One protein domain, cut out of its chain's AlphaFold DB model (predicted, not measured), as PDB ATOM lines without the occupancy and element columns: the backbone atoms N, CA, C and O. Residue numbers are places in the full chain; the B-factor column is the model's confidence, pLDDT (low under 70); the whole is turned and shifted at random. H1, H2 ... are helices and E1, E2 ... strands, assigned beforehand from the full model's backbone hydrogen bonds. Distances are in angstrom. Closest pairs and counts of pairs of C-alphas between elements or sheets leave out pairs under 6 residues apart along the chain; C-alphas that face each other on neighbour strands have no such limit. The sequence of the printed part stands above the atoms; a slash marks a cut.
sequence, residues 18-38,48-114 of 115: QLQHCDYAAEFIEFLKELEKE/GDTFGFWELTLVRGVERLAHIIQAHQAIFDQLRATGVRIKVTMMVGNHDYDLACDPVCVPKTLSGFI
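Overview. This is residues 18 to 38 and 48 to 114 of the 115 residues of the protein "Calcineurin-like phosphoesterase" of Bradyrhizobium erythrophlei (UniProt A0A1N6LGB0). Two helices, H1 and H3, run side by side the same way, and H2 makes a corner at the beginning of H3, turned about perpendicular to it. From the other end of H3 the strand E1 leads away to the short helix H4, and the chain then folds back until the short last helix, H5, packs on H3. The printed part has 88 residues, with five named helices and one named strand in the order H1, H2, H3, E1, H4, H5; the class is mostly helix. The whole is compact, with a radius of gyration of the C-alphas of 13.3 A, and spans 36 by 30 by 19 A.

Arrangement. Begin with H1, residues 25 to 36, the longest helix. It touches H3, residues 73 to 83, at a shallow tilt of 15 degrees, and they run the same way; look for their closest C-alphas at Glu 36 and Thr 82, 4.3 A apart. H2, residues 63 to 71, is close to H3 but not clearly touching: their closest C-alphas, of Ile 69 and Phe 76, are 6.7 A apart, and their lines are about perpendicular at 89 degrees. H5, residues 111 to 114, touches H3, with the C-alphas of Arg 80 and Ile 114 closest at 4.5 A. E1, residues 87 to 91, pairs with no named strand; its closest C-alpha to H5 is that of Thr 89, 7.8 A from that of Ser 111. H4, residues 97 to 101, touches no helix, and it is apart from E1 and H5. In H1, H2, H3 and H4 every O i to N i+4 pair is within hydrogen-bond range; H5 is too short for such a pair, and its one O i to N i+3 pair is within range.

Along the chain. Find C-alpha 25 at (199.071, 216.041, 157.162); from there H1 runs 16.4 A to C-alpha 36. H2 measures 12.4 A from C-alpha 63 to C-alpha 71. H3 starts at C-alpha 73, at (190.201, 218.600, 152.351), and is 15.0 A long. E1 covers 13.1 A between C-alphas 87 and 91. H4 and H5 are short, and H5 ends at C-alpha 114, at (182.110, 210.330, 156.423).

Size, cuts and confidence. The C-alphas farthest apart are those of Glu 38 and Leu 58, at 38.7 A. Residues 39 to 47 are not printed, and C-alphas 38 and 48 stand 22.9 A apart across this cut, in the link from H1 to H2. Residues 48 to 62 then hold no named element. The links from H2 to H3, H3 to E1 and E1 to H4 are tight; that from H4 to H5 is short. The mean pLDDT of the printed part is 85.9, but look at residues 102 to 114: they are under 70, and H5 among them has a mean of 53.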
ATOM      1  N   GLN A  18     199.218 230.921 160.531       82.06
ATOM      2  CA  GLN A  18     200.151 229.784 160.482       82.06
ATOM      3  C   GLN A  18     199.640 228.555 161.240       82.06
ATOM      4  O   GLN A  18     200.016 227.442 160.896       82.06
ATOM      5  N   LEU A  19     198.754 228.742 162.222       80.81
ATOM      6  CA  LEU A  19     198.180 227.640 162.994       80.81
ATOM      7  C   LEU A  19     197.204 226.786 162.166       80.81
ATOM      8  O   LEU A  19     196.890 225.671 162.558       80.81
ATOM      9  N   GLN A  20     196.748 227.276 161.006       85.50
ATOM     10  CA  GLN A  20     195.959 226.474 160.065       85.50
ATOM     11  C   GLN A  20     196.809 225.407 159.351       85.50
ATOM     12  O   GLN A  20     196.269 224.517 158.695       85.50
ATOM     13  N   HIS A  21     198.141 225.515 159.400       86.69
ATOM     14  CA  HIS A  21     199.018 224.550 158.756       86.69
ATOM     15  C   HIS A  21     199.106 223.264 159.583       86.69
ATOM     16  O   HIS A  21     199.306 223.301 160.791       86.69
ATOM     17  N   CYS A  22     198.970 222.120 158.914       89.00
ATOM     18  CA  CYS A  22     199.115 220.806 159.526       89.00
ATOM     19  C   CYS A  22     200.413 220.172 159.015       89.00
ATOM     20  O   CYS A  22     200.440 219.629 157.909       89.00
ATOM     21  N   ASP A  23     201.476 220.263 159.818       89.62
ATOM     22  CA  ASP A  23     202.822 219.803 159.445       89.62
ATOM     23  C   ASP A  23     202.857 218.308 159.088       89.62
ATOM     24  O   ASP A  23     203.557 217.909 158.164       89.62
ATOM     25  N   TYR A  24     202.055 217.496 159.788       93.44
ATOM     26  CA  TYR A  24     202.010 216.036 159.638       93.44
ATOM     27  C   TYR A  24     200.816 215.543 158.809       93.44
ATOM     28  O   TYR A  24     200.378 214.396 158.944       93.44
ATOM     29  N   ALA A  25     200.233 216.408 157.969       94.38
ATOM     30  CA  ALA A  25     199.071 216.041 157.162       94.38
ATOM     31  C   ALA A  25     199.369 214.851 156.239       94.38
ATOM     32  O   ALA A  25     198.519 213.978 156.067       94.38
ATOM     33  N   ALA A  26     200.571 214.799 155.659       96.75
ATOM     34  CA  ALA A  26     200.967 213.725 154.757       96.75
ATOM     35  C   ALA A  26     201.053 212.381 155.494       96.75
ATOM     36  O   ALA A  26     200.486 211.390 155.043       96.75
ATOM     37  N   GLU A  27     201.697 212.357 156.656       97.75
ATOM     38  CA  GLU A  27     201.854 211.181 157.505       97.75
ATOM     39  C   GLU A  27     200.507 210.686 158.023       97.75
ATOM     40  O   GLU A  27     200.252 209.480 158.024       97.75
ATOM     41  N   PHE A  28     199.623 211.604 158.419       97.31
ATOM     42  CA  PHE A  28     198.283 211.244 158.860       97.31
ATOM     43  C   PHE A  28     197.451 210.657 157.714       97.31
ATOM     44  O   PHE A  28     196.798 209.632 157.897       97.31
ATOM     45  N   ILE A  29     197.526 211.230 156.509       98.19
ATOM     46  CA  ILE A  29     196.867 210.667 155.319       98.19
ATOM     47  C   ILE A  29     197.406 209.267 155.001       98.19
ATOM     48  O   ILE A  29     196.615 208.363 154.738       98.19
ATOM     49  N   GLU A  30     198.723 209.055 155.040       98.44
ATOM     50  CA  GLU A  30     199.299 207.724 154.810       98.44
ATOM     51  C   GLU A  30     198.862 206.720 155.885       98.44
ATOM     52  O   GLU A  30     198.494 205.593 155.558       98.44
ATOM     53  N   PHE A  31     198.785 207.131 157.153       97.94
ATOM     54  CA  PHE A  31     198.213 206.301 158.214       97.94
ATOM     55  C   PHE A  31     196.758 205.899 157.915       97.94
ATOM     56  O   PHE A  31     196.405 204.723 158.023       97.94
ATOM     57  N   LEU A  32     195.918 206.841 157.478       97.88
ATOM     58  CA  LEU A  32     194.530 206.555 157.110       97.88
ATOM     59  C   LEU A  32     194.418 205.624 155.888       97.88
ATOM     60  O   LEU A  32     193.521 204.778 155.853       97.88
ATOM     61  N   LYS A  33     195.336 205.725 154.917       97.94
ATOM     62  CA  LYS A  33     195.429 204.789 153.779       97.94
ATOM     63  C   LYS A  33     195.816 203.382 154.210       97.94
ATOM     64  O   LYS A  33     195.342 202.413 153.620       97.94
ATOM     65  N   GLU A  34     196.673 203.236 155.217       97.88
ATOM     66  CA  GLU A  34     196.953 201.918 155.792       97.88
ATOM     67  C   GLU A  34     195.716 201.355 156.507       97.88
ATOM     68  O   GLU A  34     195.393 200.183 156.320       97.88
ATOM     69  N   LEU A  35     194.964 202.191 157.235       96.69
ATOM     70  CA  LEU A  35     193.696 201.782 157.853       96.69
ATOM     71  C   LEU A  35     192.624 201.380 156.831       96.69
ATOM     72  O   LEU A  35     191.869 200.447 157.084       96.69
ATOM     73  N   GLU A  36     192.559 202.025 155.665       96.06
ATOM     74  CA  GLU A  36     191.611 201.674 154.591       96.06
ATOM     75  C   GLU A  36     191.768 200.212 154.112       96.06
ATOM     76  O   GLU A  36     190.818 199.585 153.628       96.06
ATOM     77  N   LYS A  37     192.970 199.643 154.263       96.31
ATOM     78  CA  LYS A  37     193.276 198.253 153.889       96.31
ATOM     79  C   LYS A  37     192.778 197.232 154.918       96.31
ATOM     80  O   LYS A  37     192.771 196.039 154.609       96.31
ATOM     81  N   GLU A  38     192.382 197.670 156.110       95.44
ATOM     82  CA  GLU A  38     191.852 196.802 157.161       95.44
ATOM     83  C   GLU A  38     190.414 196.330 156.860       95.44
ATOM     84  O   GLU A  38     189.736 196.797 155.940       95.44
ATOM     85  N   GLY A  48     188.071 213.100 170.720       91.62
ATOM     86  CA  GLY A  48     187.970 214.493 171.150       91.62
ATOM     87  C   GLY A  48     189.023 215.429 170.563       91.62
ATOM     88  O   GLY A  48     190.040 215.007 170.007       91.62
ATOM     89  N   ASP A  49     188.702 216.716 170.677       93.31
ATOM     90  CA  ASP A  49     189.467 217.874 170.223       93.31
ATOM     91  C   ASP A  49     189.946 217.718 168.778       93.31
ATOM     92  O   ASP A  49     191.119 217.857 168.423       93.31
ATOM     93  N   THR A  50     188.982 217.382 167.922       92.94
ATOM     94  CA  THR A  50     189.213 217.199 166.486       92.94
ATOM     95  C   THR A  50     189.429 218.544 165.799       92.94
ATOM     96  O   THR A  50     190.237 218.640 164.872       92.94
ATOM     97  N   PHE A  51     188.723 219.580 166.255       91.94
ATOM     98  CA  PHE A  51     188.669 220.903 165.645       91.94
ATOM     99  C   PHE A  51     189.171 221.999 166.587       91.94
ATOM    100  O   PHE A  51     188.733 222.092 167.729       91.94
ATOM    101  N   GLY A  52     190.016 222.901 166.083       89.94
ATOM    102  CA  GLY A  52     190.477 224.096 166.802       89.94
ATOM    103  C   GLY A  52     189.509 225.277 166.663       89.94
ATOM    104  O   GLY A  52     189.854 226.344 166.151       89.94
ATOM    105  N   PHE A  53     188.239 225.106 167.057       89.94
ATOM    106  CA  PHE A  53     187.238 226.172 166.885       89.94
ATOM    107  C   PHE A  53     187.521 227.435 167.697       89.94
ATOM    108  O   PHE A  53     187.009 228.499 167.339       89.94
ATOM    109  N   TRP A  54     188.268 227.323 168.794       88.62
ATOM    110  CA  TRP A  54     188.611 228.457 169.652       88.62
ATOM    111  C   TRP A  54     189.698 229.326 169.015       88.62
ATOM    112  O   TRP A  54     189.692 230.547 169.171       88.62
ATOM    113  N   GLU A  55     190.591 228.700 168.254       88.19
ATOM    114  CA  GLU A  55     191.718 229.311 167.559       88.19
ATOM    115  C   GLU A  55     191.325 229.903 166.190       88.19
ATOM    116  O   GLU A  55     192.115 230.616 165.567       88.19
ATOM    117  N   LEU A  56     190.101 229.633 165.722       90.06
ATOM    118  CA  LEU A  56     189.525 230.151 164.480       90.06
ATOM    119  C   LEU A  56     188.626 231.368 164.759       90.06
ATOM    120  O   LEU A  56     187.440 231.233 165.065       90.06
ATOM    121  N   THR A  57     189.182 232.574 164.638       89.38
ATOM    122  CA  THR A  57     188.511 233.830 165.022       89.38
ATOM    123  C   THR A  57     187.977 234.637 163.837       89.38
ATOM    124  O   THR A  57     187.056 235.451 164.009       89.38
ATOM    125  N   LEU A  58     188.516 234.409 162.632       90.19
ATOM    126  CA  LEU A  58     188.124 235.117 161.406       90.19
ATOM    127  C   LEU A  58     186.817 234.600 160.793       90.19
ATOM    128  O   LEU A  58     186.101 235.359 160.140       90.19
ATOM    129  N   VAL A  59     186.480 233.332 161.034       89.19
ATOM    130  CA  VAL A  59     185.224 232.700 160.604       89.19
ATOM    131  C   VAL A  59     184.374 232.413 161.836       89.19
ATOM    132  O   VAL A  59     184.888 231.983 162.863       89.19
ATOM    133  N   ARG A  60     183.062 232.661 161.768       82.56
ATOM    134  CA  ARG A  60     182.159 232.546 162.927       82.56
ATOM    135  C   ARG A  60     180.973 231.634 162.657       82.56
ATOM    136  O   ARG A  60     180.571 231.419 161.516       82.56
ATOM    137  N   GLY A  61     180.380 231.139 163.742       82.06
ATOM    138  CA  GLY A  61     179.161 230.337 163.696       82.06
ATOM    139  C   GLY A  61     179.351 229.026 162.936       82.06
ATOM    140  O   GLY A  61     180.423 228.420 162.981       82.06
ATOM    141  N   VAL A  62     178.294 228.606 162.242       81.12
ATOM    142  CA  VAL A  62     178.170 227.298 161.575       81.12
ATOM    143  C   VAL A  62     179.069 227.119 160.348       81.12
ATOM    144  O   VAL A  62     179.182 226.008 159.831       81.12
ATOM    145  N   GLU A  63     179.694 228.190 159.854       86.19
ATOM    146  CA  GLU A  63     180.601 228.120 158.702       86.19
ATOM    147  C   GLU A  63     182.012 227.669 159.082       86.19
ATOM    148  O   GLU A  63     182.741 227.178 158.224       86.19
ATOM    149  N   ARG A  64     182.380 227.754 160.368       88.25
ATOM    150  CA  ARG A  64     183.709 227.354 160.855       88.25
ATOM    151  C   ARG A  64     184.067 225.930 160.454       88.25
ATOM    152  O   ARG A  64     185.154 225.702 159.942       88.25
ATOM    153  N   LEU A  65     183.143 224.983 160.617       88.19
ATOM    154  CA  LEU A  65     183.402 223.593 160.248       88.19
ATOM    155  C   LEU A  65     183.667 223.442 158.744       88.19
ATOM    156  O   LEU A  65     184.620 222.779 158.352       88.19
ATOM    157  N   ALA A  66     182.850 224.081 157.902       88.69
ATOM    158  CA  ALA A  66     183.037 224.031 156.455       88.69
ATOM    159  C   ALA A  66     184.382 224.650 156.040       88.69
ATOM    160  O   ALA A  66     185.068 224.094 155.187       88.69
ATOM    161  N   HIS A  67     184.779 225.753 156.682       91.50
ATOM    162  CA  HIS A  67     186.082 226.387 156.476       91.50
ATOM    163  C   HIS A  67     187.241 225.444 156.825       91.50
ATOM    164  O   HIS A  67     188.168 225.292 156.033       91.50
ATOM    165  N   ILE A  68     187.167 224.752 157.967       92.06
ATOM    166  CA  ILE A  68     188.202 223.791 158.382       92.06
ATOM    167  C   ILE A  68     188.272 222.609 157.412       92.06
ATOM    168  O   ILE A  68     189.358 222.237 156.974       92.06
ATOM    169  N   ILE A  69     187.127 222.040 157.028       91.38
ATOM    170  CA  ILE A  69     187.082 220.926 156.070       91.38
ATOM    171  C   ILE A  69     187.735 221.330 154.748       91.38
ATOM    172  O   ILE A  69     188.555 220.581 154.226       91.38
ATOM    173  N   GLN A  70     187.435 222.526 154.236       92.31
ATOM    174  CA  GLN A  70     188.053 223.030 153.008       92.31
ATOM    175  C   GLN A  70     189.571 223.198 153.154       92.31
ATOM    176  O   GLN A  70     190.317 222.834 152.245       92.31
ATOM    177  N   ALA A  71     190.043 223.708 154.295       92.50
ATOM    178  CA  ALA A  71     191.471 223.876 154.565       92.50
ATOM    179  C   ALA A  71     192.231 222.540 154.666       92.50
ATOM    180  O   ALA A  71     193.408 222.475 154.313       92.50
ATOM    181  N   HIS A  72     191.558 221.470 155.098       93.94
ATOM    182  CA  HIS A  72     192.141 220.141 155.312       93.94
ATOM    183  C   HIS A  72     191.525 219.063 154.403       93.94
ATOM    184  O   HIS A  72     191.511 217.884 154.758       93.94
ATOM    185  N   GLN A  73     191.038 219.445 153.216       94.56
ATOM    186  CA  GLN A  73     190.201 218.600 152.351       94.56
ATOM    187  C   GLN A  73     190.788 217.204 152.094       94.56
ATOM    188  O   GLN A  73     190.067 216.215 152.170       94.56
ATOM    189  N   ALA A  74     192.101 217.104 151.869       96.25
ATOM    190  CA  ALA A  74     192.768 215.826 151.612       96.25
ATOM    191  C   ALA A  74     192.677 214.837 152.792       96.25
ATOM    192  O   ALA A  74     192.544 213.634 152.571       96.25
ATOM    193  N   ILE A  75     192.705 215.331 154.038       96.06
ATOM    194  CA  ILE A  75     192.513 214.503 155.238       96.06
ATOM    195  C   ILE A  75     191.069 213.993 155.279       96.06
ATOM    196  O   ILE A  75     190.843 212.802 155.479       96.06
ATOM    197  N   PHE A  76     190.092 214.872 155.044       95.38
ATOM    198  CA  PHE A  76     188.670 214.514 155.067       95.38
ATOM    199  C   PHE A  76     188.277 213.554 153.942       95.38
ATOM    200  O   PHE A  76     187.484 212.639 154.166       95.38
ATOM    201  N   ASP A  77     188.849 213.717 152.753       96.31
ATOM    202  CA  ASP A  77     188.624 212.798 151.637       96.31
ATOM    203  C   ASP A  77     189.170 211.404 151.949       96.31
ATOM    204  O   ASP A  77     188.491 210.408 151.689       96.31
ATOM    205  N   GLN A  78     190.349 211.322 152.573       97.69
ATOM    206  CA  GLN A  78     190.900 210.039 152.993       97.69
ATOM    207  C   GLN A  78     190.110 209.426 154.160       97.69
ATOM    208  O   GLN A  78     189.838 208.230 154.127       97.69
ATOM    209  N   LEU A  79     189.674 210.215 155.151       95.88
ATOM    210  CA  LEU A  79     188.785 209.740 156.223       95.88
ATOM    211  C   LEU A  79     187.499 209.128 155.657       95.88
ATOM    212  O   LEU A  79     187.081 208.070 156.124       95.88
ATOM    213  N   ARG A  80     186.900 209.754 154.634       94.81
ATOM    214  CA  ARG A  80     185.726 209.214 153.934       94.81
ATOM    215  C   ARG A  80     186.046 207.889 153.244       94.81
ATOM    216  O   ARG A  80     185.313 206.924 153.426       94.81
ATOM    217  N   ALA A  81     187.149 207.810 152.497       95.94
ATOM    218  CA  ALA A  81     187.566 206.570 151.835       95.94
ATOM    219  C   ALA A  81     187.789 205.424 152.839       95.94
ATOM    220  O   ALA A  81     187.284 204.317 152.647       95.94
ATOM    221  N   THR A  82     188.464 205.707 153.955       95.88
ATOM    222  CA  THR A  82     188.664 204.761 155.058       95.88
ATOM    223  C   THR A  82     187.330 204.363 155.708       95.88
ATOM    224  O   THR A  82     187.102 203.179 155.966       95.88
ATOM    225  N   GLY A  83     186.412 205.316 155.903       94.25
ATOM    226  CA  GLY A  83     185.081 205.105 156.486       94.25
ATOM    227  C   GLY A  83     184.144 204.211 155.668       94.25
ATOM    228  O   GLY A  83     183.269 203.556 156.232       94.25
ATOM    229  N   VAL A  84     184.365 204.092 154.354       93.69
ATOM    230  CA  VAL A  84     183.651 203.117 153.504       93.69
ATOM    231  C   VAL A  84     184.020 201.669 153.864       93.69
ATOM    232  O   VAL A  84     183.257 200.741 153.589       93.69
ATOM    233  N   ARG A  85     185.203 201.448 154.452       93.44
ATOM    234  CA  ARG A  85     185.783 200.116 154.703       93.44
ATOM    235  C   ARG A  85     185.665 199.690 156.157       93.44
ATOM    236  O   ARG A  85     185.352 198.531 156.428       93.44
ATOM    237  N   ILE A  86     185.930 200.618 157.070       94.31
ATOM    238  CA  ILE A  86     185.960 200.382 158.512       94.31
ATOM    239  C   ILE A  86     185.127 201.434 159.237       94.31
ATOM    240  O   ILE A  86     184.926 202.540 158.741       94.31
ATOM    241  N   LYS A  87     184.661 201.113 160.443       93.38
ATOM    242  CA  LYS A  87     183.900 202.075 161.239       93.38
ATOM    243  C   LYS A  87     184.823 203.194 161.726       93.38
ATOM    244  O   LYS A  87     185.851 202.915 162.343       93.38
ATOM    245  N   VAL A  88     184.431 204.445 161.489       94.19
ATOM    246  CA  VAL A  88     185.092 205.635 162.043       94.19
ATOM    247  C   VAL A  88     184.144 206.308 163.030       94.19
ATOM    248  O   VAL A  88     183.030 206.684 162.671       94.19
ATOM    249  N   THR A  89     184.585 206.459 164.274       92.00
ATOM    250  CA  THR A  89     183.807 207.080 165.349       92.00
ATOM    251  C   THR A  89     184.527 208.333 165.830       92.00
ATOM    252  O   THR A  89     185.686 208.263 166.227       92.00
ATOM    253  N   MET A  90     183.839 209.474 165.845       89.88
ATOM    254  CA  MET A  90     184.345 210.701 166.464       89.88
ATOM    255  C   MET A  90     183.611 210.965 167.773       89.88
ATOM    256  O   MET A  90     182.380 210.956 167.824       89.88
ATOM    257  N   MET A  91     184.377 211.232 168.821       89.38
ATOM    258  CA  MET A  91     183.886 211.743 170.092       89.38
ATOM    259  C   MET A  91     184.198 213.235 170.171       89.38
ATOM    260  O   MET A  91     185.242 213.674 169.704       89.38
ATOM    261  N   VAL A  92     183.280 214.003 170.748       88.38
ATOM    262  CA  VAL A  92     183.415 215.457 170.900       88.38
ATOM    263  C   VAL A  92     184.271 215.753 172.135       88.38
ATOM    264  O   VAL A  92     183.970 215.240 173.216       88.38
ATOM    265  N   GLY A  93     185.313 216.573 171.980       88.81
ATOM    266  CA  GLY A  93     186.094 217.147 173.083       88.81
ATOM    267  C   GLY A  93     185.625 218.553 173.481       88.81
ATOM    268  O   GLY A  93     184.598 219.041 173.005       88.81
ATOM    269  N   ASN A  94     186.346 219.235 174.373       88.88
ATOM    270  CA  ASN A  94     185.955 220.587 174.791       88.88
ATOM    271  C   ASN A  94     186.188 221.643 173.700       88.88
ATOM    272  O   ASN A  94     185.435 222.618 173.661       88.88
ATOM    273  N   HIS A  95     187.157 221.451 172.801       88.56
ATOM    274  CA  HIS A  95     187.360 222.339 171.648       88.56
ATOM    275  C   HIS A  95     186.299 222.128 170.555       88.56
ATOM    276  O   HIS A  95     186.012 223.038 169.780       88.56
ATOM    277  N   ASP A  96     185.622 220.976 170.564       85.56
ATOM    278  CA  ASP A  96     184.542 220.628 169.635       85.56
ATOM    279  C   ASP A  96     183.141 221.023 170.154       85.56
ATOM    280  O   ASP A  96     182.136 220.738 169.498       85.56
ATOM    281  N   TYR A  97     183.048 221.647 171.338       80.12
ATOM    282  CA  TYR A  97     181.804 221.870 172.098       80.12
ATOM    283  C   TYR A  97     180.650 222.452 171.268       80.12
ATOM    284  O   TYR A  97     179.501 222.017 171.393       80.12
ATOM    285  N   ASP A  98     180.959 223.390 170.372       77.31
ATOM    286  CA  ASP A  98     179.972 224.044 169.512       77.31
ATOM    287  C   ASP A  98     179.234 223.046 168.594       77.31
ATOM    288  O   ASP A  98     178.080 223.278 168.237       77.31
ATOM    289  N   LEU A  99     179.847 221.905 168.252       75.94
ATOM    290  CA  LEU A  99     179.200 220.835 167.482       75.94
ATOM    291  C   LEU A  99     178.241 219.987 168.318       75.94
ATOM    292  O   LEU A  99     177.253 219.491 167.779       75.94
ATOM    293  N   ALA A 100     178.520 219.799 169.610       72.81
ATOM    294  CA  ALA A 100     177.648 219.018 170.488       72.81
ATOM    295  C   ALA A 100     176.440 219.814 170.988       72.81
ATOM    296  O   ALA A 100     175.404 219.219 171.289       72.81
ATOM    297  N   CYS A 101     176.569 221.135 171.117       73.56
ATOM    298  CA  CYS A 101     175.553 221.959 171.766       73.56
ATOM    299  C   CYS A 101     174.700 222.799 170.813       73.56
ATOM    300  O   CYS A 101     173.611 223.202 171.221       73.56
ATOM    301  N   ASP A 102     175.131 223.043 169.571       69.31
ATOM    302  CA  ASP A 102     174.320 223.764 168.587       69.31
ATOM    303  C   ASP A 102     173.462 222.783 167.754       69.31
ATOM    304  O   ASP A 102     174.003 222.006 166.960       69.31
ATOM    305  N   PRO A 103     172.117 222.816 167.865       68.44
ATOM    306  CA  PRO A 103     171.228 221.960 167.077       68.44
ATOM    307  C   PRO A 103     171.408 222.113 165.562       68.44
ATOM    308  O   PRO A 103     171.115 221.180 164.813       68.44
ATOM    309  N   VAL A 104     171.894 223.267 165.093       67.81
ATOM    310  CA  VAL A 104     172.169 223.529 163.671       67.81
ATOM    311  C   VAL A 104     173.411 222.766 163.189       67.81
ATOM    312  O   VAL A 104     173.540 222.492 161.993       67.81
ATOM    313  N   CYS A 105     174.303 222.380 164.101       57.50
ATOM    314  CA  CYS A 105     175.512 221.611 163.812       57.50
ATOM    315  C   CYS A 105     175.283 220.091 163.818       57.50
ATOM    316  O   CYS A 105     176.066 219.371 163.205       57.50
ATOM    317  N   VAL A 106     174.199 219.594 164.427       58.59
ATOM    318  CA  VAL A 106     173.875 218.153 164.510       58.59
ATOM    319  C   VAL A 106     173.775 217.456 163.138       58.59
ATOM    320  O   VAL A 106     174.285 216.346 163.014       58.59
ATOM    321  N   PRO A 107     173.204 218.059 162.072       51.56
ATOM    322  CA  PRO A 107     173.205 217.463 160.731       51.56
ATOM    323  C   PRO A 107     174.561 217.555 160.011       51.56
ATOM    324  O   PRO A 107     174.718 216.994 158.932       51.56
ATOM    325  N   LYS A 108     175.516 218.316 160.561       50.72
ATOM    326  CA  LYS A 108     176.853 218.575 160.007       50.72
ATOM    327  C   LYS A 108     177.954 217.954 160.872       50.72
ATOM    328  O   LYS A 108     179.101 218.372 160.800       50.72
ATOM    329  N   THR A 109     177.637 216.985 161.722       56.22
ATOM    330  CA  THR A 109     178.655 216.234 162.462       56.22
ATOM    331  C   THR A 109     179.507 215.397 161.506       56.22
ATOM    332  O   THR A 109     179.110 215.132 160.372       56.22
ATOM    333  N   LEU A 110     180.682 214.953 161.965       53.69
ATOM    334  CA  LEU A 110     181.614 214.146 161.165       53.69
ATOM    335  C   LEU A 110     180.939 212.917 160.522       53.69
ATOM    336  O   LEU A 110     181.292 212.554 159.407       53.69
ATOM    337  N   SER A 111     179.928 212.327 161.179       53.91
ATOM    338  CA  SER A 111     179.141 211.223 160.613       53.91
ATOM    339  C   SER A 111     178.459 211.603 159.297       53.91
ATOM    340  O   SER A 111     178.526 210.830 158.356       53.91
ATOM    341  N   GLY A 112     177.910 212.815 159.173       54.81
ATOM    342  CA  GLY A 112     177.314 213.301 157.921       54.81
ATOM    343  C   GLY A 112     178.327 213.671 156.827       54.81
ATOM    344  O   GLY A 112     177.921 213.988 155.714       54.81
ATOM    345  N   PHE A 113     179.629 213.672 157.135       52.50
ATOM    346  CA  PHE A 113     180.708 213.927 156.170       52.50
ATOM    347  C   PHE A 113     181.485 212.665 155.765       52.50
ATOM    348  O   PHE A 113     182.140 212.683 154.713       52.50
ATOM    349  N   ILE A 114     181.450 211.628 156.612       52.25
ATOM    350  CA  ILE A 114     182.110 210.330 156.423       52.25
ATOM    351  C   ILE A 114     181.166 209.302 155.777       52.25
ATOM    352  O   ILE A 114     181.654 208.477 155.006       52.25
TER     353      ILE A 114